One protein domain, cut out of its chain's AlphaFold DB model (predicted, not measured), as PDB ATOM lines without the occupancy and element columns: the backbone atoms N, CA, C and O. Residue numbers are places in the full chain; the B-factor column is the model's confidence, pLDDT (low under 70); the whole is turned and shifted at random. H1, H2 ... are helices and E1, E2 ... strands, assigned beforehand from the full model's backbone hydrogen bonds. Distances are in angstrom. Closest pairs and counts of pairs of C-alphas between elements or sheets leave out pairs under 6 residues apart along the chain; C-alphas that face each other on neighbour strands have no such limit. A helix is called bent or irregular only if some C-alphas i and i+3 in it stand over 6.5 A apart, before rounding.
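AT A GLANCE: This is residues 24 to 203 of the 293 residues of an uncharacterized protein of Pontibacter virosus (UniProt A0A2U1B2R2). A long, strongly twisted antiparallel sheet of ten strands is folded back on itself at E7 and curls round the short helix H1, while helices H4 and H2 pack on its E7 to E10 part and the small helix H3 sits by those two. The hairpin of E11 and E12 reaches away from this body as an arm, with Lys 144 at its tip, and adds to the length of the whole. The printed part has 180 residues, with twelve named strands and four named helices in the order E1 E2 H1 E3 E4 E5 E6 E7 E8 E9 E10 E11 E12 H2 H3 H4, and its class is mixed, helices and strands. The large sheet runs E4 E3 E2 E1 E5 E6 E7 E8 E9 E10; E11 and E12 make a second antiparallel sheet. The whole is only just compact, close to loose, with a radius of gyration of the C-alphas of 18.7 A, and spans 70 by 39 by 27 A.

IN THESE COORDINATES: E1, residues 24 to 30, begins at C-alpha 24 (197.205, 131.923, 212.972). E2, residues 33 to 40, is 19.8 A long and bends by 72 degrees at residue 37. H1 holds residues 44 to 49, E3 51 to 54, E4 62 to 64 and E5 71 to 74. E6, residues 79 to 87, is 23.0 A long and bends by 64 degrees at residue 84. E7, residues 94 to 104, is 22.7 A long and bends by 74 degrees at residue 101. E8, residues 107 to 113, is 20.6 A long, and E9, residues 119 to 125, 20.1 A. E10, residues 131 to 133, runs on into E11, residues 136 to 141, at 49 degrees. E12 holds residues 148 to 153, H2 156 to 163 and H3 172 to 176. H4, residues 182 to 194, is 18.1 A long and ends at C-alpha 194 (178.748, 118.326, 191.441).

HOW THE PARTS SIT: In the large sheet E4 and E10 are the edge strands. E1 and E2 form a hairpin, with N 26 and O 37 2.9 A apart, within hydrogen-bond range. E1 is also antiparallel to E5, with N 29 and O 71 at 2.8 A. E5 to E10 form a meander, each strand the antiparallel neighbour of the one before; N 84 and O 97 of E6 and E7 are within hydrogen-bond range at 2.9 A, and so are N 110 and O 122 of E8 and E9 at 2.9 A. This is a folded sheet, bent back into two leaves that face each other: E4 E3 E2 E1 E5 E6 face E8 E9 E10, with E7 as the hinge. The pairing of E7 is staggered: residues 94 to 100 pair with E6 and residues 100 to 103 with E8. The sheet curls round H1; the closest C-alphas of H1 and E7 are those of Ser 48 and Phe 98, 4.4 A apart. H4 is on the same face as H1, over E8 at a height of 8.6 A over the sheet, and runs along the strands, at 6 degrees to E8 on the local plane. The closest C-alphas of H4 and E8 are those of Val 107 and Asn 193, 6.3 A apart. H2 is on the sheet at a height of 9.2 A, over E9 and only just over E10, with 3 of its C-alphas falling on E10. H2 and H4 are near each other. H3 is not on the sheet; it is close to H2 but not clearly touching, with the C-alphas of Ile 157 and Leu 175 closest at 6.8 A. In the hairpin of E11 and E12, N 151 and O 138 are 2.8 A apart. Every O i to N i+4 pair is within hydrogen-bond range in H2, H3 and H4, and 1 of 2 in H1.

THE WHOLE: The C-alphas farthest apart, those of Asn 58 and Lys 144, are 70.3 A from each other. Residues 201 to 202 pair with residues 103 to 104 of E7, antiparallel. The printed part has no cut and no long link. Its mean pLDDT is 92.4, and no printed residue is under 70; H3 has a mean of 80.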
ATOM      1  N   ARG A  24     198.035 133.129 212.872       94.56
ATOM      2  CA  ARG A  24     197.205 131.923 212.972       94.56
ATOM      3  C   ARG A  24     197.827 130.765 212.221       94.56
ATOM      4  O   ARG A  24     198.564 130.971 211.261       94.56
ATOM      5  N   LEU A  25     197.518 129.547 212.656       96.69
ATOM      6  CA  LEU A  25     198.031 128.330 212.035       96.69
ATOM      7  C   LEU A  25     197.632 128.273 210.552       96.69
ATOM      8  O   LEU A  25     196.450 128.332 210.204       96.69
ATOM      9  N   GLY A  26     198.626 128.129 209.686       96.94
ATOM     10  CA  GLY A  26     198.456 128.237 208.247       96.94
ATOM     11  C   GLY A  26     199.632 127.660 207.474       96.94
ATOM     12  O   GLY A  26     200.461 126.925 208.013       96.94
ATOM     13  N   TYR A  27     199.686 127.987 206.192       97.19
ATOM     14  CA  TYR A  27     200.729 127.515 205.291       97.19
ATOM     15  C   TYR A  27     200.953 128.487 204.135       97.19
ATOM     16  O   TYR A  27     200.074 129.287 203.816       97.19
ATOM     17  N   ILE A  28     202.109 128.365 203.489       98.00
ATOM     18  CA  ILE A  28     202.418 128.980 202.193       98.00
ATOM     19  C   ILE A  28     202.817 127.891 201.194       98.00
ATOM     20  O   ILE A  28     203.349 126.853 201.587       98.00
ATOM     21  N   VAL A  29     202.577 128.130 199.908       97.19
ATOM     22  CA  VAL A  29     202.943 127.237 198.804       97.19
ATOM     23  C   VAL A  29     203.946 127.950 197.908       97.19
ATOM     24  O   VAL A  29     203.628 128.975 197.301       97.19
ATOM     25  N   ARG A  30     205.161 127.413 197.814       93.12
ATOM     26  CA  ARG A  30     206.269 128.010 197.063       93.12
ATOM     27  C   ARG A  30     207.033 126.931 196.307       93.12
ATOM     28  O   ARG A  30     207.484 125.967 196.908       93.12
ATOM     29  N   GLY A  31     207.205 127.112 194.995       86.56
ATOM     30  CA  GLY A  31     208.018 126.203 194.176       86.56
ATOM     31  C   GLY A  31     207.524 124.750 194.149       86.56
ATOM     32  O   GLY A  31     208.330 123.850 193.964       86.56
ATOM     33  N   GLY A  32     206.223 124.521 194.362       85.62
ATOM     34  CA  GLY A  32     205.628 123.181 194.442       85.62
ATOM     35  C   GLY A  32     205.589 122.577 195.850       85.62
ATOM     36  O   GLY A  32     204.838 121.631 196.068       85.62
ATOM     37  N   ASP A  33     206.299 123.164 196.816       92.50
ATOM     38  CA  ASP A  33     206.309 122.707 198.206       92.50
ATOM     39  C   ASP A  33     205.374 123.534 199.092       92.50
ATOM     40  O   ASP A  33     205.177 124.736 198.894       92.50
ATOM     41  N   THR A  34     204.804 122.884 200.111       96.12
ATOM     42  CA  THR A  34     203.951 123.529 201.119       96.12
ATOM     43  C   THR A  34     204.687 123.636 202.449       96.12
ATOM     44  O   THR A  34     205.000 122.627 203.079       96.12
ATOM     45  N   LEU A  35     204.907 124.863 202.917       95.88
ATOM     46  CA  LEU A  35     205.524 125.140 204.212       95.88
ATOM     47  C   LEU A  35     204.441 125.449 205.246       95.88
ATOM     48  O   LEU A  35     203.679 126.403 205.096       95.88
ATOM     49  N   GLN A  36     204.379 124.636 206.299       97.00
ATOM     50  CA  GLN A  36     203.458 124.822 207.422       97.00
ATOM     51  C   GLN A  36     204.048 125.803 208.439       97.00
ATOM     52  O   GLN A  36     205.257 125.821 208.667       97.00
ATOM     53  N   GLY A  37     203.194 126.601 209.072       95.88
ATOM     54  CA  GLY A  37     203.613 127.571 210.077       95.88
ATOM     55  C   GLY A  37     202.455 128.465 210.487       95.88
ATOM     56  O   GLY A  37     201.332 127.997 210.673       95.88
ATOM     57  N   TYR A  38     202.717 129.761 210.619       97.12
ATOM     58  CA  TYR A  38     201.714 130.739 211.008       97.12
ATOM     59  C   TYR A  38     201.687 131.906 210.034       97.12
ATOM     60  O   TYR A  38     202.736 132.419 209.650       97.12
ATOM     61  N   VAL A  39     200.488 132.353 209.679       96.88
ATOM     62  CA  VAL A  39     200.249 133.470 208.758       96.88
ATOM     63  C   VAL A  39     199.563 134.606 209.519       96.88
ATOM     64  O   VAL A  39     198.663 134.353 210.319       96.88
ATOM     65  N   ASP A  40     199.994 135.851 209.304       95.06
ATOM     66  CA  ASP A  40     199.383 137.056 209.888       95.06
ATOM     67  C   ASP A  40     197.987 137.273 209.281       95.06
ATOM     68  O   ASP A  40     197.841 137.648 208.117       95.06
ATOM     69  N   TYR A  41     196.952 137.029 210.075       92.12
ATOM     70  CA  TYR A  41     195.553 137.145 209.700       92.12
ATOM     71  C   TYR A  41     195.084 138.600 209.773       92.12
ATOM     72  O   TYR A  41     194.902 139.189 210.844       92.12
ATOM     73  N   ARG A  42     194.874 139.217 208.609       89.75
ATOM     74  CA  ARG A  42     194.494 140.632 208.499       89.75
ATOM     75  C   ARG A  42     193.202 140.808 207.704       89.75
ATOM     76  O   ARG A  42     192.500 139.847 207.398       89.75
ATOM     77  N   GLY A  43     192.836 142.066 207.454       87.88
ATOM     78  CA  GLY A  43     191.665 142.406 206.647       87.88
ATOM     79  C   GLY A  43     191.822 141.952 205.193       87.88
ATOM     80  O   GLY A  43     192.943 141.856 204.692       87.88
ATOM     81  N   ALA A  44     190.696 141.720 204.513       89.19
ATOM     82  CA  ALA A  44     190.658 141.163 203.157       89.19
ATOM     83  C   ALA A  44     191.529 141.934 202.147       89.19
ATOM     84  O   ALA A  44     192.227 141.303 201.360       89.19
ATOM     85  N   ILE A  45     191.559 143.270 202.232       91.88
ATOM     86  CA  ILE A  45     192.384 144.139 201.371       91.88
ATOM     87  C   ILE A  45     193.890 143.910 201.597       91.88
ATOM     88  O   ILE A  45     194.676 143.911 200.658       91.88
ATOM     89  N   ARG A  46     194.336 143.713 202.847       92.75
ATOM     90  CA  ARG A  46     195.763 143.456 203.126       92.75
ATOM     91  C   ARG A  46     196.142 142.034 202.724       92.75
ATOM     92  O   ARG A  46     197.195 141.842 202.122       92.75
ATOM     93  N   ASN A  47     195.264 141.076 203.012       93.75
ATOM     94  CA  ASN A  47     195.436 139.673 202.646       93.75
ATOM     95  C   ASN A  47     195.509 139.478 201.122       93.75
ATOM     96  O   ASN A  47     196.178 138.554 200.668       93.75
ATOM     97  N   SER A  48     194.874 140.338 200.317       95.25
ATOM     98  CA  SER A  48     194.995 140.252 198.857       95.25
ATOM     99  C   SER A  48     196.329 140.765 198.314       95.25
ATOM    100  O   SER A  48     196.711 140.419 197.202       95.25
ATOM    101  N   LYS A  49     197.066 141.566 199.090       95.56
ATOM    102  CA  LYS A  49     198.312 142.203 198.645       95.56
ATOM    103  C   LYS A  49     199.557 141.471 199.128       95.56
ATOM    104  O   LYS A  49     200.540 141.414 198.400       95.56
ATOM    105  N   ILE A  50     199.539 140.946 200.353       96.50
ATOM    106  CA  ILE A  50     200.709 140.318 200.974       96.50
ATOM    107  C   ILE A  50     200.320 139.183 201.921       96.50
ATOM    108  O   ILE A  50     199.254 139.208 202.535       96.50
ATOM    109  N   ALA A  51     201.250 138.251 202.117       97.12
ATOM    110  CA  ALA A  51     201.172 137.214 203.137       97.12
ATOM    111  C   ALA A  51     202.398 137.289 204.053       97.12
ATOM    112  O   ALA A  51     203.523 137.056 203.617       97.12
ATOM    113  N   THR A  52     202.208 137.613 205.333       96.88
ATOM    114  CA  THR A  52     203.296 137.554 206.320       96.88
ATOM    115  C   THR A  52     203.275 136.202 207.025       96.88
ATOM    116  O   THR A  52     202.276 135.851 207.645       96.88
ATOM    117  N   PHE A  53     204.372 135.452 206.954       96.94
ATOM    118  CA  PHE A  53     204.493 134.082 207.444       96.94
ATOM    119  C   PHE A  53     205.673 133.918 208.409       96.94
ATOM    120  O   PHE A  53     206.733 134.512 208.213       96.94
ATOM    121  N   LYS A  54     205.503 133.071 209.426       95.75
ATOM    122  CA  LYS A  54     206.570 132.588 210.315       95.75
ATOM    123  C   LYS A  54     206.517 131.061 210.406       95.75
ATOM    124  O   LYS A  54     205.445 130.480 210.562       95.75
ATOM    125  N   ALA A  55     207.673 130.402 210.335       94.69
ATOM    126  CA  ALA A  55     207.757 128.936 210.369       94.69
ATOM    127  C   ALA A  55     207.455 128.337 211.758       94.69
ATOM    128  O   ALA A  55     207.044 127.187 211.874       94.69
ATOM    129  N   SER A  56     207.648 129.114 212.822       93.12
ATOM    130  CA  SER A  56     207.384 128.727 214.209       93.12
ATOM    131  C   SER A  56     206.870 129.928 214.999       93.12
ATOM    132  O   SER A  56     206.952 131.062 214.526       93.12
ATOM    133  N   ASP A  57     206.333 129.701 216.199       85.94
ATOM    134  CA  ASP A  57     205.688 130.770 216.969       85.94
ATOM    135  C   ASP A  57     206.654 131.912 217.345       85.94
ATOM    136  O   ASP A  57     206.304 133.086 217.238       85.94
ATOM    137  N   ASN A  58     207.909 131.572 217.648       87.38
ATOM    138  CA  ASN A  58     208.992 132.525 217.926       87.38
ATOM    139  C   ASN A  58     209.896 132.789 216.706       87.38
ATOM    140  O   ASN A  58     210.991 133.333 216.847       87.38
ATOM    141  N   GLY A  59     209.482 132.347 215.517       89.38
ATOM    142  CA  GLY A  59     210.247 132.514 214.287       89.38
ATOM    143  C   GLY A  59     210.228 133.950 213.765       89.38
ATOM    144  O   GLY A  59     209.344 134.744 214.087       89.38
ATOM    145  N   VAL A  60     211.193 134.269 212.900       92.38
ATOM    146  CA  VAL A  60     211.215 135.543 212.172       92.38
ATOM    147  C   VAL A  60     210.075 135.565 211.155       92.38
ATOM    148  O   VAL A  60     209.858 134.598 210.423       92.38
ATOM    149  N   ALA A  61     209.338 136.673 211.124       95.25
ATOM    150  CA  ALA A  61     208.273 136.891 210.160       95.25
ATOM    151  C   ALA A  61     208.843 137.377 208.819       95.25
ATOM    152  O   ALA A  61     209.587 138.356 208.769       95.25
ATOM    153  N   HIS A  62     208.438 136.729 207.730       95.75
ATOM    154  CA  HIS A  62     208.766 137.105 206.359       95.75
ATOM    155  C   HIS A  62     207.493 137.467 205.603       95.75
ATOM    156  O   HIS A  62     206.481 136.784 205.728       95.75
ATOM    157  N   THR A  63     207.528 138.556 204.840       96.81
ATOM    158  CA  THR A  63     206.394 138.989 204.018       96.81
ATOM    159  C   THR A  63     206.635 138.583 202.578       96.81
ATOM    160  O   THR A  63     207.695 138.887 202.047       96.81
ATOM    161  N   TYR A  64     205.642 137.929 201.986       96.94
ATOM    162  CA  TYR A  64     205.640 137.466 200.607       96.94
ATOM    163  C   TYR A  64     204.623 138.251 199.778       96.94
ATOM    164  O   TYR A  64     203.508 138.516 200.252       96.94
ATOM    165  N   SER A  65     204.993 138.592 198.545       96.88
ATOM    166  CA  SER A  65     204.068 139.073 197.516       96.88
ATOM    167  C   SER A  65     203.462 137.908 196.712       96.88
ATOM    168  O   SER A  65     203.968 136.779 196.771       96.88
ATOM    169  N   PRO A  66     202.400 138.158 195.924       96.94
ATOM    170  CA  PRO A  66     201.828 137.160 195.022       96.94
ATOM    171  C   PRO A  66     202.786 136.713 193.905       96.94
ATOM    172  O   PRO A  66     202.561 135.678 193.288       96.94
ATOM    173  N   ASP A  67     203.871 137.454 193.658       96.06
ATOM    174  CA  ASP A  67     204.932 137.062 192.719       96.06
ATOM    175  C   ASP A  67     205.886 136.010 193.305       96.06
ATOM    176  O   ASP A  67     206.572 135.304 192.568       96.06
ATOM    177  N   GLU A  68     205.968 135.914 194.635       96.12
ATOM    178  CA  GLU A  68     206.963 135.087 195.327       96.12
ATOM    179  C   GLU A  68     206.433 133.708 195.735       96.12
ATOM    180  O   GLU A  68     207.212 132.755 195.868       96.12
ATOM    181  N   ILE A  69     205.123 133.603 195.970       97.31
ATOM    182  CA  ILE A  69     204.440 132.371 196.379       97.31
ATOM    183  C   ILE A  69     203.166 132.183 195.556       97.31
ATOM    184  O   ILE A  69     202.556 133.148 195.115       97.31
ATOM    185  N   VAL A  70     202.756 130.931 195.363       96.75
ATOM    186  CA  VAL A  70     201.606 130.575 194.513       96.75
ATOM    187  C   VAL A  70     200.300 130.613 195.301       96.75
ATOM    188  O   VAL A  70     199.247 130.931 194.758       96.75
ATOM    189  N   ALA A  71     200.353 130.275 196.587       97.44
ATOM    190  CA  ALA A  71     199.185 130.266 197.452       97.44
ATOM    191  C   ALA A  71     199.580 130.375 198.923       97.44
ATOM    192  O   ALA A  71     200.717 130.094 199.306       97.44
ATOM    193  N   TYR A  72     198.616 130.724 199.762       97.88
ATOM    194  CA  TYR A  72     198.715 130.577 201.207       97.88
ATOM    195  C   TYR A  72     197.332 130.339 201.812       97.88
ATOM    196  O   TYR A  72     196.303 130.546 201.168       97.88
ATOM    197  N   GLY A  73     197.280 129.902 203.065       96.75
ATOM    198  CA  GLY A  73     195.996 129.668 203.709       96.75
ATOM    199  C   GLY A  73     196.051 129.548 205.218       96.75
ATOM    200  O   GLY A  73     197.112 129.460 205.833       96.75
ATOM    201  N   PHE A  74     194.857 129.521 205.797       95.44
ATOM    202  CA  PHE A  74     194.598 129.411 207.223       95.44
ATOM    203  C   PHE A  74     193.871 128.097 207.495       95.44
ATOM    204  O   PHE A  74     192.800 127.837 206.935       95.44
ATOM    205  N   LYS A  75     194.460 127.251 208.343       92.06
ATOM    206  CA  LYS A  75     194.011 125.864 208.525       92.06
ATOM    207  C   LYS A  75     192.673 125.781 209.259       92.06
ATOM    208  O   LYS A  75     191.793 125.034 208.844       92.06
ATOM    209  N   ASN A  76     192.514 126.563 210.324       90.56
ATOM    210  CA  ASN A  76     191.324 126.515 211.177       90.56
ATOM    211  C   ASN A  76     190.146 127.269 210.548       90.56
ATOM    212  O   ASN A  76     189.003 126.829 210.620       90.56
ATOM    213  N   GLU A  77     190.427 128.395 209.900       89.38
ATOM    214  CA  GLU A  77     189.442 129.228 209.215       89.38
ATOM    215  C   GLU A  77     189.008 128.645 207.871       89.38
ATOM    216  O   GLU A  77     188.033 129.135 207.307       89.38
ATOM    217  N   LYS A  78     189.727 127.634 207.359       91.12
ATOM    218  CA  LYS A  78     189.535 127.067 206.018       91.12
ATOM    219  C   LYS A  78     189.497 128.165 204.951       91.12
ATOM    220  O   LYS A  78     188.619 128.183 204.096       91.12
ATOM    221  N   LYS A  79     190.439 129.107 205.027       93.06
ATOM    222  CA  LYS A  79     190.592 130.184 204.042       93.06
ATOM    223  C   LYS A  79     191.831 129.934 203.214       93.06
ATOM    224  O   LYS A  79     192.898 129.697 203.775       93.06
ATOM    225  N   VAL A  80     191.681 130.008 201.901       96.38
ATOM    226  CA  VAL A  80     192.762 129.775 200.942       96.38
ATOM    227  C   VAL A  80     192.837 130.970 200.015       96.38
ATOM    228  O   VAL A  80     191.811 131.501 199.594       96.38
ATOM    229  N   TYR A  81     194.055 131.393 199.723       97.50
ATOM    230  CA  TYR A  81     194.356 132.490 198.832       97.50
ATOM    231  C   TYR A  81     195.332 132.007 197.765       97.50
ATOM    232  O   TYR A  81     196.325 131.363 198.094       97.50
ATOM    233  N   GLU A  82     195.061 132.329 196.506       97.19
ATOM    234  CA  GLU A  82     195.906 131.960 195.366       97.19
ATOM    235  C   GLU A  82     196.362 133.203 194.613       97.19
ATOM    236  O   GLU A  82     195.592 134.149 194.444       97.19
ATOM    237  N   SER A  83     197.610 133.197 194.159       97.06
ATOM    238  CA  SER A  83     198.190 134.276 193.366       97.06
ATOM    239  C   SER A  83     197.651 134.247 191.947       97.06
ATOM    240  O   SER A  83     197.771 133.240 191.250       97.06
ATOM    241  N   TRP A  84     197.105 135.374 191.509       97.00
ATOM    242  CA  TRP A  84     196.583 135.550 190.164       97.00
ATOM    243  C   TRP A  84     196.895 136.938 189.622       97.00
ATOM    244  O   TRP A  84     196.940 137.927 190.357       97.00
ATOM    245  N   GLN A  85     197.039 137.006 188.302       95.50
ATOM    246  CA  GLN A  85     197.064 138.261 187.572       95.50
ATOM    247  C   GLN A  85     195.632 138.699 187.261       95.50
ATOM    248  O   GLN A  85     194.883 137.974 186.607       95.50
ATOM    249  N   VAL A  86     195.246 139.892 187.714       94.19
ATOM    250  CA  VAL A  86     193.902 140.444 187.491       94.19
ATOM    251  C   VAL A  86     193.966 141.851 186.904       94.19
ATOM    252  O   VAL A  86     194.914 142.590 187.175       94.19
ATOM    253  N   PRO A  87     192.983 142.255 186.082       91.50
ATOM    254  CA  PRO A  87     192.925 143.617 185.574       91.50
ATOM    255  C   PRO A  87     192.619 144.599 186.710       91.50
ATOM    256  O   PRO A  87     191.721 144.369 187.529       91.50
ATOM    257  N   THR A  88     193.306 145.739 186.719       87.75
ATOM    258  CA  THR A  88     193.014 146.849 187.633       87.75
ATOM    259  C   THR A  88     191.573 147.347 187.443       87.75
ATOM    260  O   THR A  88     190.979 147.113 186.386       87.75
ATOM    261  N   PRO A  89     190.966 148.047 188.422       83.00
ATOM    262  CA  PRO A  89     189.580 148.521 188.304       83.00
ATOM    263  C   PRO A  89     189.314 149.407 187.074       83.00
ATOM    264  O   PRO A  89     188.228 149.372 186.502       83.00
ATOM    265  N   ASP A  90     190.315 150.169 186.620       83.56
ATOM    266  CA  ASP A  90     190.255 150.974 185.391       83.56
ATOM    267  C   ASP A  90     190.511 150.164 184.103       83.56
ATOM    268  O   ASP A  90     190.412 150.714 183.006       83.56
ATOM    269  N   ARG A  91     190.834 148.870 184.235       83.50
ATOM    270  CA  ARG A  91     191.140 147.899 183.170       83.50
ATOM    271  C   ARG A  91     192.291 148.297 182.247       83.50
ATOM    272  O   ARG A  91     192.381 147.808 181.125       83.50
ATOM    273  N   LYS A  92     193.177 149.186 182.702       87.38
ATOM    274  CA  LYS A  92     194.322 149.659 181.903       87.38
ATOM    275  C   LYS A  92     195.596 148.866 182.151       87.38
ATOM    276  O   LYS A  92     196.504 148.903 181.326       87.38
ATOM    277  N   ARG A  93     195.699 148.217 183.308       91.94
ATOM    278  CA  ARG A  93     196.877 147.471 183.746       91.94
ATOM    279  C   ARG A  93     196.441 146.160 184.380       91.94
ATOM    280  O   ARG A  93     195.261 145.948 184.648       91.94
ATOM    281  N   TYR A  94     197.420 145.307 184.624       92.06
ATOM    282  CA  TYR A  94     197.245 144.107 185.419       92.06
ATOM    283  C   TYR A  94     198.044 144.234 186.710       92.06
ATOM    284  O   TYR A  94     199.128 144.819 186.722       92.06
ATOM    285  N   GLU A  95     197.494 143.685 187.782       94.00
ATOM    286  CA  GLU A  95     198.125 143.577 189.090       94.00
ATOM    287  C   GLU A  95     198.145 142.112 189.527       94.00
ATOM    288  O   GLU A  95     197.237 141.343 189.211       94.00
ATOM    289  N   HIS A  96     199.208 141.719 190.220       95.44
ATOM    290  CA  HIS A  96     199.299 140.419 190.870       95.44
ATOM    291  C   HIS A  96     198.728 140.536 192.276       95.44
ATOM    292  O   HIS A  96     199.173 141.373 193.061       95.44
ATOM    293  N   LEU A  97     197.723 139.714 192.574       97.25
ATOM    294  CA  LEU A  97     197.021 139.702 193.851       97.25
ATOM    295  C   LEU A  97     196.772 138.273 194.316       97.25
ATOM    296  O   LEU A  97     196.586 137.353 193.525       97.25
ATOM    297  N   PHE A  98     196.695 138.118 195.629       98.12
ATOM    298  CA  PHE A  98     196.158 136.938 196.273       98.12
ATOM    299  C   PHE A  98     194.629 137.004 196.287       98.12
ATOM    300  O   PHE A  98     194.028 137.807 197.004       98.12
ATOM    301  N   LEU A  99     193.972 136.145 195.520       97.88
ATOM    302  CA  LEU A  99     192.519 136.049 195.510       97.88
ATOM    303  C   LEU A  99     192.045 134.999 196.508       97.88
ATOM    304  O   LEU A  99     192.547 133.876 196.527       97.88
ATOM    305  N   HIS A 100     191.046 135.347 197.312       97.12
ATOM    306  CA  HIS A 100     190.377 134.417 198.210       97.12
ATOM    307  C   HIS A 100     189.566 133.402 197.400       97.12
ATOM    308  O   HIS A 100     188.705 133.771 196.599       97.12
ATOM    309  N   VAL A 101     189.828 132.121 197.630       97.25
ATOM    310  CA  VAL A 101     189.145 131.009 196.971       97.25
ATOM    311  C   VAL A 101     187.804 130.766 197.658       97.25
ATOM    312  O   VAL A 101     187.755 130.364 198.819       97.25
ATOM    313  N   LEU A 102     186.703 130.997 196.942       96.31
ATOM    314  CA  LEU A 102     185.355 130.706 197.439       96.31
ATOM    315  C   LEU A 102     184.933 129.275 197.124       96.31
ATOM    316  O   LEU A 102     184.347 128.602 197.970       96.31
ATOM    317  N   VAL A 103     185.242 128.827 195.908       96.06
ATOM    318  CA  VAL A 103     185.048 127.453 195.439       96.06
ATOM    319  C   VAL A 103     186.250 127.084 194.577       96.06
ATOM    320  O   VAL A 103     186.652 127.883 193.733       96.06
ATOM    321  N   LYS A 104     186.805 125.888 194.768       95.31
ATOM    322  CA  LYS A 104     187.823 125.286 193.902       95.31
ATOM    323  C   LYS A 104     187.303 123.951 193.391       95.31
ATOM    324  O   LYS A 104     186.902 123.114 194.195       95.31
ATOM    325  N   GLY A 105     187.348 123.752 192.085       93.94
ATOM    326  CA  GLY A 105     186.917 122.532 191.407       93.94
ATOM    327  C   GLY A 105     187.109 122.686 189.904       93.94
ATOM    328  O   GLY A 105     187.943 123.491 189.475       93.94
ATOM    329  N   LYS A 106     186.307 121.968 189.106       93.81
ATOM    330  CA  LYS A 106     186.288 122.144 187.646       93.81
ATOM    331  C   LYS A 106     186.016 123.604 187.271       93.81
ATOM    332  O   LYS A 106     186.720 124.185 186.455       93.81
ATOM    333  N   VAL A 107     185.050 124.226 187.937       95.00
ATOM    334  CA  VAL A 107     184.918 125.680 188.019       95.00
ATOM    335  C   VAL A 107     185.374 126.142 189.391       95.00
ATOM    336  O   VAL A 107     185.014 125.581 190.428       95.00
ATOM    337  N   SER A 108     186.153 127.212 189.385       97.00
ATOM    338  CA  SER A 108     186.630 127.880 190.582       97.00
ATOM    339  C   SER A 108     186.139 129.322 190.608       97.00
ATOM    340  O   SER A 108     186.170 130.017 189.591       97.00
ATOM    341  N   ILE A 109     185.685 129.764 191.780       97.81
ATOM    342  CA  ILE A 109     185.268 131.143 192.033       97.81
ATOM    343  C   ILE A 109     186.240 131.767 193.017       97.81
ATOM    344  O   ILE A 109     186.456 131.245 194.114       97.81
ATOM    345  N   TYR A 110     186.756 132.927 192.638       97.94
ATOM    346  CA  TYR A 110     187.681 133.710 193.438       97.94
ATOM    347  C   TYR A 110     187.102 135.085 193.731       97.94
ATOM    348  O   TYR A 110     186.245 135.593 193.003       97.94
ATOM    349  N   THR A 111     187.591 135.708 194.794       97.12
ATOM    350  CA  THR A 111     187.223 137.075 195.139       97.12
ATOM    351  C   THR A 111     188.367 137.824 195.795       97.12
ATOM    352  O   THR A 111     189.212 137.234 196.466       97.12
ATOM    353  N   TYR A 112     188.376 139.141 195.649       95.38
ATOM    354  CA  TYR A 112     189.136 140.004 196.537       95.38
ATOM    355  C   TYR A 112     188.367 141.291 196.814       95.38
ATOM    356  O   TYR A 112     187.501 141.697 196.037       95.38
ATOM    357  N   ARG A 113     188.704 141.916 197.940       92.31
ATOM    358  CA  ARG A 113     188.194 143.223 198.337       92.31
ATOM    359  C   ARG A 113     189.145 144.294 197.812       92.31
ATOM    360  O   ARG A 113     190.335 144.237 198.128       92.31
ATOM    361  N   ASP A 114     188.639 145.221 197.006       90.62
ATOM    362  CA  ASP A 114     189.432 146.329 196.470       90.62
ATOM    363  C   ASP A 114     189.635 147.459 197.498       90.62
ATOM    364  O   ASP A 114     189.118 147.421 198.617       90.62
ATOM    365  N   ASP A 115     190.403 148.483 197.119       89.31
ATOM    366  CA  ASP A 115     190.696 149.627 197.992       89.31
ATOM    367  C   ASP A 115     189.470 150.526 198.269       89.31
ATOM    368  O   ASP A 115     189.516 151.350 199.181       89.31
ATOM    369  N   ASN A 116     188.363 150.345 197.537       88.75
ATOM    370  CA  ASN A 116     187.082 151.024 197.763       88.75
ATOM    371  C   ASN A 116     186.114 150.184 198.614       88.75
ATOM    372  O   ASN A 116     184.916 150.466 198.647       88.75
ATOM    373  N   ASP A 117     186.615 149.136 199.270       86.31
ATOM    374  CA  ASP A 117     185.825 148.190 200.055       86.31
ATOM    375  C   ASP A 117     184.710 147.492 199.242       86.31
ATOM    376  O   ASP A 117     183.667 147.113 199.775       86.31
ATOM    377  N   SER A 118     184.952 147.251 197.949       89.81
ATOM    378  CA  SER A 118     184.049 146.513 197.059       89.81
ATOM    379  C   SER A 118     184.600 145.128 196.706       89.81
ATOM    380  O   SER A 118     185.782 144.967 196.399       89.81
ATOM    381  N   ASP A 119     183.745 144.101 196.771       93.06
ATOM    382  CA  ASP A 119     184.113 142.742 196.356       93.06
ATOM    383  C   ASP A 119     184.136 142.642 194.827       93.06
ATOM    384  O   ASP A 119     183.137 142.916 194.159       93.06
ATOM    385  N   ARG A 120     185.258 142.176 194.278       95.31
ATOM    386  CA  ARG A 120     185.374 141.756 192.878       95.31
ATOM    387  C   ARG A 120     185.365 140.236 192.818       95.31
ATOM    388  O   ARG A 120     185.969 139.579 193.669       95.31
ATOM    389  N   PHE A 121     184.677 139.672 191.830       97.44
ATOM    390  CA  PHE A 121     184.521 138.226 191.673       97.44
ATOM    391  C   PHE A 121     185.086 137.763 190.338       97.44
ATOM    392  O   PHE A 121     184.943 138.442 189.323       97.44
ATOM    393  N   PHE A 122     185.694 136.584 190.342       97.75
ATOM    394  CA  PHE A 122     186.333 136.001 189.171       97.75
ATOM    395  C   PHE A 122     185.964 134.529 189.051       97.75
ATOM    396  O   PHE A 122     185.798 133.837 190.057       97.75
ATOM    397  N   LEU A 123     185.854 134.064 187.814       97.62
ATOM    398  CA  LEU A 123     185.586 132.680 187.460       97.62
ATOM    399  C   LEU A 123     186.764 132.138 186.653       97.62
ATOM    400  O   LEU A 123     187.219 132.784 185.714       97.62
ATOM    401  N   SER A 124     187.225 130.941 187.002       96.62
ATOM    402  CA  SER A 124     188.111 130.124 186.165       96.62
ATOM    403  C   SER A 124     187.440 128.777 185.934       96.62
ATOM    404  O   SER A 124     186.833 128.222 186.852       96.62
ATOM    405  N   LYS A 125     187.551 128.251 184.718       94.75
ATOM    406  CA  LYS A 125     187.072 126.919 184.348       94.75
ATOM    407  C   LYS A 125     188.250 126.090 183.856       94.75
ATOM    408  O   LYS A 125     189.028 126.575 183.045       94.75
ATOM    409  N   ASP A 126     188.384 124.867 184.358       90.44
ATOM    410  CA  ASP A 126     189.437 123.911 184.000       90.44
ATOM    411  C   ASP A 126     190.863 124.486 184.148       90.44
ATOM    412  O   ASP A 126     191.779 124.128 183.414       90.44
ATOM    413  N   GLY A 127     191.056 125.411 185.098       86.06
ATOM    414  CA  GLY A 127     192.337 126.090 185.324       86.06
ATOM    415  C   GLY A 127     192.707 127.135 184.264       86.06
ATOM    416  O   GLY A 127     193.838 127.613 184.275       86.06
ATOM    417  N   ALA A 128     191.782 127.499 183.371       92.38
ATOM    418  CA  ALA A 128     191.970 128.570 182.398       92.38
ATOM    419  C   ALA A 128     192.060 129.958 183.059       92.38
ATOM    420  O   ALA A 128     191.796 130.121 184.258       92.38
ATOM    421  N   ASP A 129     192.386 130.964 182.249       91.94
ATOM    422  CA  ASP A 129     192.490 132.359 182.677       91.94
ATOM    423  C   ASP A 129     191.216 132.866 183.368       91.94
ATOM    424  O   ASP A 129     190.090 132.453 183.069       91.94
ATOM    425  N   LEU A 130     191.403 133.799 184.303       95.38
ATOM    426  CA  LEU A 130     190.304 134.386 185.058       95.38
ATOM    427  C   LEU A 130     189.437 135.296 184.191       95.38
ATOM    428  O   LEU A 130     189.917 136.224 183.539       95.38
ATOM    429  N   VAL A 131     188.126 135.108 184.311       95.75
ATOM    430  CA  VAL A 131     187.115 136.015 183.772       95.75
ATOM    431  C   VAL A 131     186.443 136.751 184.925       95.75
ATOM    432  O   VAL A 131     185.894 136.137 185.840       95.75
ATOM    433  N   GLU A 132     186.479 138.082 184.892       95.94
ATOM    434  CA  GLU A 132     185.817 138.913 185.898       95.94
ATOM    435  C   GLU A 132     184.288 138.873 185.735       95.94
ATOM    436  O   GLU A 132     183.746 139.113 184.654       95.94
ATOM    437  N   LEU A 133     183.586 138.625 186.839       96.44
ATOM    438  CA  LEU A 133     182.133 138.670 186.930       96.44
ATOM    439  C   LEU A 133     181.705 140.075 187.367       96.44
ATOM    440  O   LEU A 133     181.953 140.476 188.504       96.44
ATOM    441  N   VAL A 134     181.057 140.823 186.470       94.38
ATOM    442  CA  VAL A 134     180.665 142.221 186.719       94.38
ATOM    443  C   VAL A 134     179.159 142.455 186.640       94.38
ATOM    444  O   VAL A 134     178.454 141.867 185.817       94.38
ATOM    445  N   GLU A 135     178.686 143.380 187.471       93.38
ATOM    446  CA  GLU A 135     177.385 144.038 187.356       93.38
ATOM    447  C   GLU A 135     177.604 145.492 186.931       93.38
ATOM    448  O   GLU A 135     178.534 146.155 187.392       93.38
ATOM    449  N   GLN A 136     176.754 145.998 186.042       90.56
ATOM    450  CA  GLN A 136     176.827 147.373 185.560       90.56
ATOM    451  C   GLN A 136     175.594 148.136 186.018       90.56
ATOM    452  O   GLN A 136     174.463 147.741 185.752       90.56
ATOM    453  N   VAL A 137     175.809 149.253 186.709       90.31
ATOM    454  CA  VAL A 137     174.727 150.100 187.208       90.31
ATOM    455  C   VAL A 137     174.771 151.431 186.478       90.31
ATOM    456  O   VAL A 137     175.768 152.145 186.537       90.31
ATOM    457  N   TYR A 138     173.675 151.795 185.823       91.81
ATOM    458  CA  TYR A 138     173.543 153.082 185.147       91.81
ATOM    459  C   TYR A 138     172.141 153.654 185.336       91.81
ATOM    460  O   TYR A 138     171.216 152.996 185.807       91.81
ATOM    461  N   THR A 139     171.987 154.936 185.020       93.31
ATOM    462  CA  THR A 139     170.695 155.617 185.115       93.31
ATOM    463  C   THR A 139     170.096 155.767 183.731       93.31
ATOM    464  O   THR A 139     170.741 156.314 182.839       93.31
ATOM    465  N   ARG A 140     168.846 155.341 183.564       91.88
ATOM    466  CA  ARG A 140     168.079 155.530 182.333       91.88
ATOM    467  C   ARG A 140     166.951 156.522 182.589       91.88
ATOM    468  O   ARG A 140     166.346 156.512 183.657       91.88
ATOM    469  N   ALA A 141     166.700 157.408 181.633       92.12
ATOM    470  CA  ALA A 141     165.537 158.287 181.664       92.12
ATOM    471  C   ALA A 141     164.384 157.617 180.911       92.12
ATOM    472  O   ALA A 141     164.580 157.084 179.818       92.12
ATOM    473  N   ASP A 142     163.194 157.630 181.501       90.56
ATOM    474  CA  ASP A 142     161.967 157.250 180.814       90.56
ATOM    475  C   ASP A 142     161.676 158.283 179.709       90.56
ATOM    476  O   ASP A 142     161.486 159.461 180.026       90.56
ATOM    477  N   PRO A 143     161.615 157.873 178.427       89.31
ATOM    478  CA  PRO A 143     161.369 158.785 177.313       89.31
ATOM    479  C   PRO A 143     160.039 159.542 177.410       89.31
ATOM    480  O   PRO A 143     159.910 160.612 176.825       89.31
ATOM    481  N   LYS A 144     159.042 158.990 178.114       90.88
ATOM    482  CA  LYS A 144     157.694 159.571 178.214       90.88
ATOM    483  C   LYS A 144     157.541 160.503 179.408       90.88
ATOM    484  O   LYS A 144     156.822 161.491 179.320       90.88
ATOM    485  N   THR A 145     158.177 160.174 180.531       91.50
ATOM    486  CA  THR A 145     157.973 160.891 181.802       91.50
ATOM    487  C   THR A 145     159.179 161.720 182.238       91.50
ATOM    488  O   THR A 145     159.074 162.482 183.195       91.50
ATOM    489  N   GLY A 146     160.338 161.556 181.592       91.44
ATOM    490  CA  GLY A 146     161.602 162.179 181.993       91.44
ATOM    491  C   GLY A 146     162.162 161.660 183.325       91.44
ATOM    492  O   GLY A 146     163.238 162.084 183.748       91.44
ATOM    493  N   LYS A 147     161.466 160.733 184.001       92.62
ATOM    494  CA  LYS A 147     161.899 160.180 185.285       92.62
ATOM    495  C   LYS A 147     163.136 159.314 185.095       92.62
ATOM    496  O   LYS A 147     163.187 158.445 184.228       92.62
ATOM    497  N   ARG A 148     164.133 159.549 185.943       92.56
ATOM    498  CA  ARG A 148     165.379 158.784 185.978       92.56
ATOM    499  C   ARG A 148     165.209 157.575 186.891       92.56
ATOM    500  O   ARG A 148     164.779 157.728 188.028       92.56
ATOM    501  N   TYR A 149     165.571 156.396 186.405       91.56
ATOM    502  CA  TYR A 149     165.564 155.160 187.180       91.56
ATOM    503  C   TYR A 149     166.900 154.432 187.057       91.56
ATOM    504  O   TYR A 149     167.610 154.543 186.054       91.56
ATOM    505  N   ARG A 150     167.255 153.705 188.119       94.00
ATOM    506  CA  ARG A 150     168.466 152.889 188.180       94.00
ATOM    507  C   ARG A 150     168.220 151.580 187.437       94.00
ATOM    508  O   ARG A 150     167.271 150.871 187.753       94.00
ATOM    509  N   VAL A 151     169.082 151.271 186.478       91.69
ATOM    510  CA  VAL A 151     169.113 149.999 185.753       91.69
ATOM    511  C   VAL A 151     170.355 149.237 186.192       91.69
ATOM    512  O   VAL A 151     171.407 149.840 186.411       91.69
ATOM    513  N   VAL A 152     170.201 147.928 186.377       91.44
ATOM    514  CA  VAL A 152     171.285 147.014 186.738       91.44
ATOM    515  C   VAL A 152     171.378 145.957 185.651       91.44
ATOM    516  O   VAL A 152     170.517 145.081 185.563       91.44
ATOM    517  N   ASP A 153     172.422 146.044 184.841       92.94
ATOM    518  CA  ASP A 153     172.773 145.017 183.874       92.94
ATOM    519  C   ASP A 153     173.636 143.952 184.550       92.94
ATOM    520  O   ASP A 153     174.557 144.252 185.317       92.94
ATOM    521  N   ARG A 154     173.335 142.686 184.249       94.12
ATOM    522  CA  ARG A 154     173.962 141.505 184.862       94.12
ATOM    523  C   ARG A 154     174.735 140.670 183.826       94.12
ATOM    524  O   ARG A 154     174.407 139.498 183.638       94.12
ATOM    525  N   PRO A 155     175.747 141.225 183.127       94.50
ATOM    526  CA  PRO A 155     176.472 140.496 182.081       94.50
ATOM    527  C   PRO A 155     177.196 139.252 182.615       94.50
ATOM    528  O   PRO A 155     177.381 138.288 181.875       94.50
ATOM    529  N   PHE A 156     177.538 139.222 183.909       95.75
ATOM    530  CA  PHE A 156     178.114 138.042 184.554       95.75
ATOM    531  C   PHE A 156     177.246 136.777 184.425       95.75
ATOM    532  O   PHE A 156     177.791 135.678 184.408       95.75
ATOM    533  N   ILE A 157     175.919 136.910 184.295       94.38
ATOM    534  CA  ILE A 157     175.023 135.763 184.091       94.38
ATOM    535  C   ILE A 157     175.345 135.061 182.772       94.38
ATOM    536  O   ILE A 157     175.380 133.838 182.736       94.38
ATOM    537  N   GLY A 158     175.655 135.816 181.712       93.25
ATOM    538  CA  GLY A 158     176.084 135.249 180.432       93.25
ATOM    539  C   GLY A 158     177.438 134.541 180.527       93.25
ATOM    540  O   GLY A 158     177.627 133.482 179.930       93.25
ATOM    541  N   VAL A 159     178.367 135.075 181.329       94.94
ATOM    542  CA  VAL A 159     179.662 134.426 181.600       94.94
ATOM    543  C   VAL A 159     179.457 133.091 182.319       94.94
ATOM    544  O   VAL A 159     179.982 132.076 181.876       94.94
ATOM    545  N   ILE A 160     178.646 133.065 183.379       94.75
ATOM    546  CA  ILE A 160     178.321 131.826 184.100       94.75
ATOM    547  C   ILE A 160     177.593 130.839 183.178       94.75
ATOM    548  O   ILE A 160     177.994 129.682 183.094       94.75
ATOM    549  N   ALA A 161     176.569 131.291 182.448       92.88
ATOM    550  CA  ALA A 161     175.796 130.447 181.540       92.88
ATOM    551  C   ALA A 161     176.687 129.793 180.477       92.88
ATOM    552  O   ALA A 161     176.616 128.585 180.279       92.88
ATOM    553  N   SER A 162     177.561 130.578 179.837       92.44
ATOM    554  CA  SER A 162     178.491 130.080 178.818       92.44
ATOM    555  C   SER A 162     179.522 129.105 179.387       92.44
ATOM    556  O   SER A 162     179.800 128.078 178.769       92.44
ATOM    557  N   ALA A 163     180.044 129.371 180.586       92.19
ATOM    558  CA  ALA A 163     180.952 128.453 181.260       92.19
ATOM    559  C   ALA A 163     180.264 127.122 181.609       92.19
ATOM    560  O   ALA A 163     180.935 126.091 181.644       92.19
ATOM    561  N   PHE A 164     178.954 127.136 181.879       92.25
ATOM    562  CA  PHE A 164     178.224 125.995 182.444       92.25
ATOM    563  C   PHE A 164     177.439 125.174 181.409       92.25
ATOM    564  O   PHE A 164     176.746 124.232 181.788       92.25
ATOM    565  N   LEU A 165     177.573 125.482 180.111       90.56
ATOM    566  CA  LEU A 165     176.855 124.810 179.012       90.56
ATOM    567  C   LEU A 165     177.012 123.282 178.986       90.56
ATOM    568  O   LEU A 165     176.157 122.585 178.448       90.56
ATOM    569  N   ASP A 166     178.105 122.758 179.536       91.12
ATOM    570  CA  ASP A 166     178.421 121.331 179.579       91.12
ATOM    571  C   ASP A 166     177.806 120.588 180.777       91.12
ATOM    572  O   ASP A 166     178.022 119.383 180.900       91.12
ATOM    573  N   CYS A 167     177.032 121.255 181.642       90.19
ATOM    574  CA  CYS A 167     176.271 120.594 182.700       90.19
ATOM    575  C   CYS A 167     174.758 120.599 182.414       90.19
ATOM    576  O   CYS A 167     174.087 121.623 182.515       90.19
ATOM    577  N   SER A 168     174.195 119.417 182.147       85.12
ATOM    578  CA  SER A 168     172.768 119.243 181.838       85.12
ATOM    579  C   SER A 168     171.827 119.374 183.040       85.12
ATOM    580  O   SER A 168     170.622 119.523 182.847       85.12
ATOM    581  N   SER A 169     172.329 119.279 184.277       82.69
ATOM    582  CA  SER A 169     171.496 119.423 185.483       82.69
ATOM    583  C   SER A 169     171.191 120.887 185.823       82.69
ATOM    584  O   SER A 169     170.225 121.163 186.538       82.69
ATOM    585  N   LEU A 170     171.961 121.834 185.277       84.94
ATOM    586  CA  LEU A 170     171.745 123.262 185.472       84.94
ATOM    587  C   LEU A 170     170.836 123.822 184.377       84.94
ATOM    588  O   LEU A 170     171.250 124.086 183.254       84.94
ATOM    589  N   THR A 171     169.569 124.026 184.726       77.69
ATOM    590  CA  THR A 171     168.588 124.713 183.870       77.69
ATOM    591  C   THR A 171     168.675 126.236 183.991       77.69
ATOM    592  O   THR A 171     169.170 126.754 184.992       77.69
ATOM    593  N   GLU A 172     168.117 126.967 183.018       75.25
ATOM    594  CA  GLU A 172     168.042 128.442 183.030       75.25
ATOM    595  C   GLU A 172     167.465 129.003 184.344       75.25
ATOM    596  O   GLU A 172     167.982 129.984 184.879       75.25
ATOM    597  N   ASN A 173     166.491 128.311 184.945       77.25
ATOM    598  CA  ASN A 173     165.891 128.677 186.233       77.25
ATOM    599  C   ASN A 173     166.912 128.767 187.384       77.25
ATOM    600  O   ASN A 173     166.724 129.542 188.325       77.25
ATOM    601  N   HIS A 174     168.002 127.991 187.332       79.12
ATOM    602  CA  HIS A 174     169.075 128.073 188.326       79.12
ATOM    603  C   HIS A 174     169.870 129.378 188.206       79.12
ATOM    604  O   HIS A 174     170.451 129.817 189.199       79.12
ATOM    605  N   LEU A 175     169.877 130.001 187.023       83.75
ATOM    606  CA  LEU A 175     170.644 131.206 186.709       83.75
ATOM    607  C   LEU A 175     169.843 132.502 186.898       83.75
ATOM    608  O   LEU A 175     170.434 133.525 187.240       83.75
ATOM    609  N   GLU A 176     168.512 132.477 186.762       83.50
ATOM    610  CA  GLU A 176     167.657 133.679 186.844       83.50
ATOM    611  C   GLU A 176     167.866 134.501 188.130       83.50
ATOM    612  O   GLU A 176     167.914 135.742 188.112       83.50
ATOM    613  N   ASN A 177     168.027 133.789 189.247       87.75
ATOM    614  CA  ASN A 177     168.100 134.351 190.594       87.75
ATOM    615  C   ASN A 177     169.528 134.446 191.144       87.75
ATOM    616  O   ASN A 177     169.713 134.762 192.324       87.75
ATOM    617  N   VAL A 178     170.545 134.173 190.321       93.06
ATOM    618  CA  VAL A 178     171.936 134.320 190.753       93.06
ATOM    619  C   VAL A 178     172.232 135.805 190.949       93.06
ATOM    620  O   VAL A 178     171.942 136.651 190.102       93.06
ATOM    621  N   MET A 179     172.801 136.118 192.108       94.06
ATOM    622  CA  MET A 179     173.252 137.454 192.489       94.06
ATOM    623  C   MET A 179     174.778 137.489 192.517       94.06
ATOM    624  O   MET A 179     175.402 136.497 192.901       94.06
ATOM    625  N   LEU A 180     175.386 138.635 192.201       95.06
ATOM    626  CA  LEU A 180     176.834 138.818 192.296       95.06
ATOM    627  C   LEU A 180     177.281 139.001 193.762       95.06
ATOM    628  O   LEU A 180     177.654 140.080 194.210       95.06
ATOM    629  N   ARG A 181     177.177 137.926 194.550       93.25
ATOM    630  CA  ARG A 181     177.566 137.874 195.966       93.25
ATOM    631  C   ARG A 181     178.098 136.496 196.340       93.25
ATOM    632  O   ARG A 181     177.631 135.487 195.810       93.25
ATOM    633  N   HIS A 182     178.966 136.460 197.349       92.94
ATOM    634  CA  HIS A 182     179.611 135.261 197.895       92.94
ATOM    635  C   HIS A 182     178.712 134.014 197.936       92.94
ATOM    636  O   HIS A 182     178.979 133.034 197.249       92.94
ATOM    637  N   SER A 183     177.623 134.046 198.709       92.06
ATOM    638  CA  SER A 183     176.763 132.870 198.921       92.06
ATOM    639  C   SER A 183     176.071 132.377 197.649       92.06
ATOM    640  O   SER A 183     175.878 131.175 197.483       92.06
ATOM    641  N   SER A 184     175.704 133.288 196.746       94.50
ATOM    642  CA  SER A 184     175.023 132.935 195.501       94.50
ATOM    643  C   SER A 184     175.988 132.315 194.493       94.50
ATOM    644  O   SER A 184     175.632 131.335 193.845       94.50
ATOM    645  N   LEU A 185     177.203 132.863 194.387       95.69
ATOM    646  CA  LEU A 185     178.237 132.337 193.497       95.69
ATOM    647  C   LEU A 185     178.787 131.000 193.999       95.69
ATOM    648  O   LEU A 185     178.957 130.081 193.204       95.69
ATOM    649  N   ILE A 186     178.980 130.852 195.316       94.62
ATOM    650  CA  ILE A 186     179.348 129.567 195.921       94.62
ATOM    651  C   ILE A 186     178.306 128.506 195.569       94.62
ATOM    652  O   ILE A 186     178.666 127.435 195.092       94.62
ATOM    653  N   LYS A 187     177.015 128.816 195.754       93.25
ATOM    654  CA  LYS A 187     175.924 127.874 195.483       93.25
ATOM    655  C   LYS A 187     175.905 127.416 194.023       93.25
ATOM    656  O   LYS A 187     175.815 126.218 193.776       93.25
ATOM    657  N   VAL A 188     175.992 128.347 193.068       94.06
ATOM    658  CA  VAL A 188     175.899 128.001 191.638       94.06
ATOM    659  C   VAL A 188     177.141 127.249 191.147       94.06
ATOM    660  O   VAL A 188     177.008 126.289 190.397       94.06
ATOM    661  N   ALA A 189     178.340 127.621 191.611       94.12
ATOM    662  CA  ALA A 189     179.576 126.930 191.241       94.12
ATOM    663  C   ALA A 189     179.686 125.537 191.877       94.12
ATOM    664  O   ALA A 189     180.143 124.605 191.227       94.12
ATOM    665  N   THR A 190     179.220 125.382 193.119       93.31
ATOM    666  CA  THR A 190     179.139 124.076 193.796       93.31
ATOM    667  C   THR A 190     178.217 123.132 193.024       93.31
ATOM    668  O   THR A 190     178.623 122.026 192.689       93.31
ATOM    669  N   ALA A 191     177.023 123.605 192.647       91.69
ATOM    670  CA  ALA A 191     176.079 122.817 191.855       91.69
ATOM    671  C   ALA A 191     176.655 122.405 190.487       91.69
ATOM    672  O   ALA A 191     176.397 121.302 190.020       91.69
ATOM    673  N   TYR A 192     177.462 123.265 189.854       92.94
ATOM    674  CA  TYR A 192     178.172 122.911 188.623       92.94
ATOM    675  C   TYR A 192     179.244 121.835 188.847       92.94
ATOM    676  O   TYR A 192     179.341 120.875 188.086       92.94
ATOM    677  N   ASN A 193     180.070 121.983 189.883       93.38
ATOM    678  CA  ASN A 193     181.160 121.047 190.167       93.38
ATOM    679  C   ASN A 193     180.656 119.650 190.555       93.38
ATOM    680  O   ASN A 193     181.322 118.658 190.252       93.38
ATOM    681  N   GLU A 194     179.471 119.573 191.166       91.69
ATOM    682  CA  GLU A 194     178.748 118.326 191.441       91.69
ATOM    683  C   GLU A 194     178.356 117.573 190.158       91.69
ATOM    684  O   GLU A 194     178.256 116.353 190.188       91.69
ATOM    685  N   CYS A 195     178.214 118.246 189.007       90.75
ATOM    686  CA  CYS A 195     177.928 117.571 187.734       90.75
ATOM    687  C   CYS A 195     179.079 116.674 187.242       90.75
ATOM    688  O   CYS A 195     178.876 115.865 186.339       90.75
ATOM    689  N   PHE A 196     180.290 116.858 187.773       88.25
ATOM    690  CA  PHE A 196     181.510 116.209 187.289       88.25
ATOM    691  C   PHE A 196     182.221 115.376 188.363       88.25
ATOM    692  O   PHE A 196     183.376 115.007 188.153       88.25
ATOM    693  N   ASP A 197     181.577 115.121 189.512       78.31
ATOM    694  CA  ASP A 197     182.130 114.360 190.650       78.31
ATOM    695  C   ASP A 197     183.552 114.795 191.064       78.31
ATOM    696  O   ASP A 197     184.374 114.010 191.545       78.31
ATOM    697  N   SER A 198     183.872 116.075 190.860       70.19
ATOM    698  CA  SER A 198     185.204 116.603 191.143       70.19
ATOM    699  C   SER A 198     185.389 116.831 192.644       70.19
ATOM    700  O   SER A 198     184.500 117.359 193.318       70.19
ATOM    701  N   SER A 199     186.558 116.467 193.189       76.00
ATOM    702  CA  SER A 199     186.916 116.859 194.554       76.00
ATOM    703  C   SER A 199     186.930 118.384 194.630       76.00
ATOM    704  O   SER A 199     187.762 119.021 193.980       76.00
ATOM    705  N   GLN A 200     186.014 118.959 195.404       85.25
ATOM    706  CA  GLN A 200     185.864 120.405 195.502       85.25
ATOM    707  C   GLN A 200     186.198 120.921 196.896       85.25
ATOM    708  O   GLN A 200     185.891 120.297 197.914       85.25
ATOM    709  N   PHE A 201     186.810 122.099 196.936       87.56
ATOM    710  CA  PHE A 201     186.924 122.899 198.146       87.56
ATOM    711  C   PHE A 201     185.877 124.008 198.091       87.56
ATOM    712  O   PHE A 201     185.809 124.740 197.107       87.56
ATOM    713  N   THR A 202     185.109 124.166 199.165       88.56
ATOM    714  CA  THR A 202     184.117 125.234 199.298       88.56
ATOM    715  C   THR A 202     184.346 125.973 200.605       88.56
ATOM    716  O   THR A 202     184.376 125.370 201.679       88.56
ATOM    717  N   HIS A 203     184.498 127.293 200.522       87.12
ATOM    718  CA  HIS A 203     184.597 128.142 201.698       87.12
ATOM    719  C   HIS A 203     183.213 128.313 202.336       87.12
ATOM    720  O   HIS A 203     182.293 128.883 201.743       87.12
TER     721      HIS A 203